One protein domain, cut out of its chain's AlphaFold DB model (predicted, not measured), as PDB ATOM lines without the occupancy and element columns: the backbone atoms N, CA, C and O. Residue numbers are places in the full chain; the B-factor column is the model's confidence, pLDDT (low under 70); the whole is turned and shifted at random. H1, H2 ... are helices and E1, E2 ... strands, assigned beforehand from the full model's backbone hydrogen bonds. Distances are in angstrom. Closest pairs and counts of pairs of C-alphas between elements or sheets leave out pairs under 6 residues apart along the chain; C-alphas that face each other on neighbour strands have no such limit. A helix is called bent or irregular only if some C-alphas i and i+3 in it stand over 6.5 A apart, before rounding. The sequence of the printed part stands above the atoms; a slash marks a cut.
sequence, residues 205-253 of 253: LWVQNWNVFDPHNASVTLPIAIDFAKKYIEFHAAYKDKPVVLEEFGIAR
ATOM      1  N   LEU A 205     154.197 132.970  99.610       98.00
ATOM      2  CA  LEU A 205     154.122 131.913 100.621       98.00
ATOM      3  C   LEU A 205     155.411 131.808 101.448       98.00
ATOM      4  O   LEU A 205     156.375 131.153 101.048       98.00
ATOM      5  N   TRP A 206     155.375 132.375 102.657       97.44
ATOM      6  CA  TRP A 206     156.516 132.446 103.574       97.44
ATOM      7  C   TRP A 206     156.243 131.743 104.910       97.44
ATOM      8  O   TRP A 206     156.237 132.352 105.979       97.44
ATOM      9  N   VAL A 207     156.031 130.423 104.869       96.94
ATOM     10  CA  VAL A 207     155.640 129.617 106.047       96.94
ATOM     11  C   VAL A 207     156.594 129.743 107.241       96.94
ATOM     12  O   VAL A 207     156.153 129.622 108.382       96.94
ATOM     13  N   GLN A 208     157.880 130.012 107.008       96.06
ATOM     14  CA  GLN A 208     158.842 130.260 108.083       96.06
ATOM     15  C   GLN A 208     158.620 131.632 108.728       96.06
ATOM     16  O   GLN A 208     158.493 131.735 109.944       96.06
ATOM     17  N   ASN A 209     158.516 132.687 107.917       94.62
ATOM     18  CA  ASN A 209     158.298 134.059 108.381       94.62
ATOM     19  C   ASN A 209     156.960 134.204 109.119       94.62
ATOM     20  O   ASN A 209     156.824 135.042 110.006       94.62
ATOM     21  N   TRP A 210     155.977 133.372 108.774       95.38
ATOM     22  CA  TRP A 210     154.656 133.351 109.400       95.38
ATOM     23  C   TRP A 210     154.566 132.395 110.597       95.38
ATOM     24  O   TRP A 210     153.473 132.137 111.094       95.38
ATOM     25  N   ASN A 211     155.707 131.877 111.070       95.44
ATOM     26  CA  ASN A 211     155.823 130.972 112.219       95.44
ATOM     27  C   ASN A 211     155.029 129.658 112.078       95.44
ATOM     28  O   ASN A 211     154.648 129.046 113.075       95.44
ATOM     29  N   VAL A 212     154.779 129.210 110.846       96.75
ATOM     30  CA  VAL A 212     154.154 127.909 110.554       96.75
ATOM     31  C   VAL A 212     155.216 126.808 110.454       96.75
ATOM     32  O   VAL A 212     154.969 125.662 110.824       96.75
ATOM     33  N   PHE A 213     156.409 127.157 109.969       97.75
ATOM     34  CA  PHE A 213     157.556 126.263 109.835       97.75
ATOM     35  C   PHE A 213     158.715 126.718 110.727       97.75
ATOM     36  O   PHE A 213     159.138 127.869 110.650       97.75
ATOM     37  N   ASP A 214     159.262 125.792 111.516       97.19
ATOM     38  CA  ASP A 214     160.509 125.988 112.262       97.19
ATOM     39  C   ASP A 214     161.575 125.029 111.710       97.19
ATOM     40  O   ASP A 214     161.450 123.814 111.920       97.19
ATOM     41  N   PRO A 215     162.627 125.530 111.032       96.12
ATOM     42  CA  PRO A 215     163.676 124.681 110.473       96.12
ATOM     43  C   PRO A 215     164.462 123.916 111.548       96.12
ATOM     44  O   PRO A 215     164.942 122.816 111.279       96.12
ATOM     45  N   HIS A 216     164.544 124.426 112.781       96.38
ATOM     46  CA  HIS A 216     165.202 123.725 113.889       96.38
ATOM     47  C   HIS A 216     164.359 122.573 114.449       96.38
ATOM     48  O   HIS A 216     164.878 121.718 115.167       96.38
ATOM     49  N   ASN A 217     163.077 122.512 114.081       96.44
ATOM     50  CA  ASN A 217     162.151 121.450 114.453       96.44
ATOM     51  C   ASN A 217     161.383 120.905 113.234       96.44
ATOM     52  O   ASN A 217     160.188 120.596 113.301       96.44
ATOM     53  N   ALA A 218     162.072 120.782 112.095       96.31
ATOM     54  CA  ALA A 218     161.449 120.465 110.811       96.31
ATOM     55  C   ALA A 218     160.671 119.137 110.814       96.31
ATOM     56  O   ALA A 218     159.632 119.036 110.168       96.31
ATOM     57  N   SER A 219     161.119 118.126 111.570       96.44
ATOM     58  CA  SER A 219     160.423 116.829 111.652       96.44
ATOM     59  C   SER A 219     158.981 116.937 112.170       96.44
ATOM     60  O   SER A 219     158.128 116.146 111.770       96.44
ATOM     61  N   VAL A 220     158.703 117.938 113.014       97.50
ATOM     62  CA  VAL A 220     157.377 118.203 113.584       97.50
ATOM     63  C   VAL A 220     156.625 119.248 112.763       97.50
ATOM     64  O   VAL A 220     155.433 119.089 112.507       97.50
ATOM     65  N   THR A 221     157.302 120.319 112.346       98.00
ATOM     66  CA  THR A 221     156.637 121.485 111.744       98.00
ATOM     67  C   THR A 221     156.457 121.382 110.230       98.00
ATOM     68  O   THR A 221     155.522 121.977 109.697       98.00
ATOM     69  N   LEU A 222     157.267 120.591 109.513       97.50
ATOM     70  CA  LEU A 222     157.157 120.468 108.055       97.50
ATOM     71  C   LEU A 222     155.793 119.916 107.592       97.50
ATOM     72  O   LEU A 222     155.213 120.506 106.680       97.50
ATOM     73  N   PRO A 223     155.219 118.853 108.195       98.00
ATOM     74  CA  PRO A 223     153.880 118.397 107.815       98.00
ATOM     75  C   PRO A 223     152.796 119.468 108.013       98.00
ATOM     76  O   PRO A 223     151.901 119.589 107.177       98.00
ATOM     77  N   ILE A 224     152.903 120.274 109.078       98.12
ATOM     78  CA  ILE A 224     151.986 121.389 109.374       98.12
ATOM     79  C   ILE A 224     152.128 122.480 108.307       98.12
ATOM     80  O   ILE A 224     151.131 122.945 107.756       98.12
ATOM     81  N   ALA A 225     153.365 122.843 107.964       97.88
ATOM     82  CA  ALA A 225     153.658 123.823 106.927       97.88
ATOM     83  C   ALA A 225     153.158 123.386 105.543       97.88
ATOM     84  O   ALA A 225     152.630 124.212 104.801       97.88
ATOM     85  N   ILE A 226     153.258 122.095 105.209       97.94
ATOM     86  CA  ILE A 226     152.718 121.540 103.958       97.94
ATOM     87  C   ILE A 226     151.187 121.634 103.925       97.94
ATOM     88  O   ILE A 226     150.630 122.027 102.898       97.94
ATOM     89  N   ASP A 227     150.497 121.277 105.012       98.44
ATOM     90  CA  ASP A 227     149.032 121.379 105.090       98.44
ATOM     91  C   ASP A 227     148.560 122.836 104.974       98.44
ATOM     92  O   ASP A 227     147.665 123.144 104.185       98.44
ATOM     93  N   PHE A 228     149.223 123.748 105.689       98.00
ATOM     94  CA  PHE A 228     148.971 125.182 105.584       98.00
ATOM     95  C   PHE A 228     149.182 125.691 104.152       98.00
ATOM     96  O   PHE A 228     148.296 126.338 103.596       98.00
ATOM     97  N   ALA A 229     150.321 125.365 103.533       98.00
ATOM     98  CA  ALA A 229     150.659 125.785 102.176       98.00
ATOM     99  C   ALA A 229     149.608 125.334 101.156       98.00
ATOM    100  O   ALA A 229     149.175 126.134 100.330       98.00
ATOM    101  N   LYS A 230     149.152 124.077 101.237       98.31
ATOM    102  CA  LYS A 230     148.101 123.552 100.355       98.31
ATOM    103  C   LYS A 230     146.807 124.343 100.489       98.31
ATOM    104  O   LYS A 230     146.294 124.819  99.485       98.31
ATOM    105  N   LYS A 231     146.329 124.555 101.719       98.25
ATOM    106  CA  LYS A 231     145.104 125.327 101.982       98.25
ATOM    107  C   LYS A 231     145.227 126.772 101.502       98.25
ATOM    108  O   LYS A 231     144.283 127.307 100.927       98.25
ATOM    109  N   TYR A 232     146.389 127.392 101.711       98.00
ATOM    110  CA  TYR A 232     146.652 128.754 101.258       98.00
ATOM    111  C   TYR A 232     146.635 128.838  99.725       98.00
ATOM    112  O   TYR A 232     145.959 129.700  99.169       98.00
ATOM    113  N   ILE A 233     147.296 127.908  99.030       98.25
ATOM    114  CA  ILE A 233     147.286 127.832  97.562       98.25
ATOM    115  C   ILE A 233     145.869 127.578  97.037       98.25
ATOM    116  O   ILE A 233     145.432 128.267  96.120       98.25
ATOM    117  N   GLU A 234     145.131 126.630  97.618       98.12
ATOM    118  CA  GLU A 234     143.758 126.302  97.211       98.12
ATOM    119  C   GLU A 234     142.811 127.494  97.370       98.12
ATOM    120  O   GLU A 234     142.015 127.768  96.471       98.12
ATOM    121  N   PHE A 235     142.932 128.241  98.471       97.62
ATOM    122  CA  PHE A 235     142.154 129.457  98.700       97.62
ATOM    123  C   PHE A 235     142.393 130.501  97.598       97.62
ATOM    124  O   PHE A 235     141.433 131.011  97.019       97.62
ATOM    125  N   HIS A 236     143.654 130.791  97.258       98.19
ATOM    126  CA  HIS A 236     143.980 131.795  96.237       98.19
ATOM    127  C   HIS A 236     143.670 131.299  94.815       98.19
ATOM    128  O   HIS A 236     143.142 132.053  94.002       98.19
ATOM    129  N   ALA A 237     143.892 130.015  94.519       96.62
ATOM    130  CA  ALA A 237     143.555 129.396  93.232       96.62
ATOM    131  C   ALA A 237     142.034 129.300  92.974       96.62
ATOM    132  O   ALA A 237     141.582 129.116  91.832       96.62
ATOM    133  N   ALA A 238     141.215 129.421  94.025       97.19
ATOM    134  CA  ALA A 238     139.766 129.500  93.898       97.19
ATOM    135  C   ALA A 238     139.289 130.841  93.317       97.19
ATOM    136  O   ALA A 238     138.171 130.891  92.808       97.19
ATOM    137  N   TYR A 239     140.114 131.893  93.324       97.06
ATOM    138  CA  TYR A 239     139.785 133.179  92.712       97.06
ATOM    139  C   TYR A 239     139.623 133.049  91.194       97.06
ATOM    140  O   TYR A 239     140.465 132.455  90.518       97.06
ATOM    141  N   LYS A 240     138.503 133.555  90.662       95.56
ATOM    142  CA  LYS A 240     138.108 133.366  89.253       95.56
ATOM    143  C   LYS A 240     138.077 134.640  88.423       95.56
ATOM    144  O   LYS A 240     137.975 134.529  87.206       95.56
ATOM    145  N   ASP A 241     138.191 135.816  89.037       97.00
ATOM    146  CA  ASP A 241     138.062 137.067  88.286       97.00
ATOM    147  C   ASP A 241     139.288 137.328  87.400       97.00
ATOM    148  O   ASP A 241     139.160 137.960  86.353       97.00
ATOM    149  N   LYS A 242     140.478 136.858  87.812       98.38
ATOM    150  CA  LYS A 242     141.757 137.084  87.113       98.38
ATOM    151  C   LYS A 242     142.709 135.890  87.259       98.38
ATOM    152  O   LYS A 242     142.566 135.127  88.216       98.38
ATOM    153  N   PRO A 243     143.702 135.726  86.357       98.62
ATOM    154  CA  PRO A 243     144.791 134.770  86.555       98.62
ATOM    155  C   PRO A 243     145.512 135.018  87.884       98.62
ATOM    156  O   PRO A 243     145.608 136.163  88.322       98.62
ATOM    157  N   VAL A 244     146.031 133.957  88.503       98.62
ATOM    158  CA  VAL A 244     146.711 134.016  89.806       98.62
ATOM    159  C   VAL A 244     148.114 133.431  89.687       98.62
ATOM    160  O   VAL A 244     148.278 132.352  89.115       98.62
ATOM    161  N   VAL A 245     149.112 134.117  90.244       98.75
ATOM    162  CA  VAL A 245     150.515 133.679  90.259       98.75
ATOM    163  C   VAL A 245     151.029 133.609  91.700       98.75
ATOM    164  O   VAL A 245     150.906 134.577  92.447       98.75
ATOM    165  N   LEU A 246     151.612 132.466  92.082       98.62
ATOM    166  CA  LEU A 246     152.458 132.352  93.275       98.62
ATOM    167  C   LEU A 246     153.854 132.858  92.902       98.62
ATOM    168  O   LEU A 246     154.652 132.088  92.366       98.62
ATOM    169  N   GLU A 247     154.114 134.148  93.086       98.56
ATOM    170  CA  GLU A 247     155.330 134.780  92.548       98.56
ATOM    171  C   GLU A 247     156.505 134.832  93.530       98.56
ATOM    172  O   GLU A 247     157.638 135.065  93.109       98.56
ATOM    173  N   GLU A 248     156.269 134.496  94.802       98.56
ATOM    174  CA  GLU A 248     157.316 134.242  95.788       98.56
ATOM    175  C   GLU A 248     156.948 133.088  96.719       98.56
ATOM    176  O   GLU A 248     155.843 133.013  97.255       98.56
ATOM    177  N   PHE A 249     157.899 132.192  96.960       98.00
ATOM    178  CA  PHE A 249     157.820 131.222  98.043       98.00
ATOM    179  C   PHE A 249     159.215 130.712  98.390       98.00
ATOM    180  O   PHE A 249     160.103 130.640  97.538       98.00
ATOM    181  N   GLY A 250     159.403 130.287  99.634       96.06
ATOM    182  CA  GLY A 250     160.657 129.680 100.054       96.06
ATOM    183  C   GLY A 250     160.637 129.225 101.505       96.06
ATOM    184  O   GLY A 250     159.805 129.650 102.304       96.06
ATOM    185  N   ILE A 251     161.571 128.335 101.832       94.25
ATOM    186  CA  ILE A 251     161.841 127.855 103.191       94.25
ATOM    187  C   ILE A 251     163.346 127.649 103.361       94.25
ATOM    188  O   ILE A 251     164.038 127.332 102.386       94.25
ATOM    189  N   ALA A 252     163.850 127.782 104.589       92.44
ATOM    190  CA  ALA A 252     165.191 127.309 104.913       92.44
ATOM    191  C   ALA A 252     165.276 125.775 104.795       92.44
ATOM    192  O   ALA A 252     164.277 125.067 104.959       92.44
ATOM    193  N   ARG A 253     166.479 125.277 104.500       70.12
ATOM    194  CA  ARG A 253     166.816 123.850 104.486       70.12
ATOM    195  C   ARG A 253     167.786 123.523 105.604       70.12
ATOM    196  O   ARG A 253     168.670 124.372 105.852       70.12
TER     197      ARG A 253
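What this domain is: This is residues 205 to 253 of the 253 residues of the protein "Hypothetical protein" of Rotaria sordida (UniProt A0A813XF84). One long helix, H1, kinked near its start, forms one side of a loose rod, and the chain folds back along it through residues 238 to 243, which stick out at one end, into strand E1 and the tail. The first printed residues lie partly between these two sides. The 49 printed residues hold one named helix, then one named strand, a mixed class. The whole is loose, with a radius of gyration of the C-alphas of 12.2 A, spanning 39 by 17 by 14 A.

Where its parts are: Find C-alpha 215 at (163.676, 124.681, 110.473); from there H1, residues 215 to 237, runs 26.9 A. E1, residues 244 to 249, runs 14.1 A to C-alpha 249 at (157.820, 131.222, 98.043).

How they stand to each other: Look near residue 222 for H1's kink of 77 degrees. H1 is irregular: C-alphas 216 and 219 are 8.7 A apart. In H1, 15 of 19 O i to N i+4 pairs are within hydrogen-bond range. The closest C-alphas of H1 and E1, those of Ala 237 and Val 244, are 6.6 A apart. E1 pairs with no named strand.

The domain as a whole: The farthest C-alphas, those of His 216 and Asp 241, are 39.6 A apart. The printed part has no cut, and the link from H1 to E1 is short. No printed residue is under 70 in pLDDT.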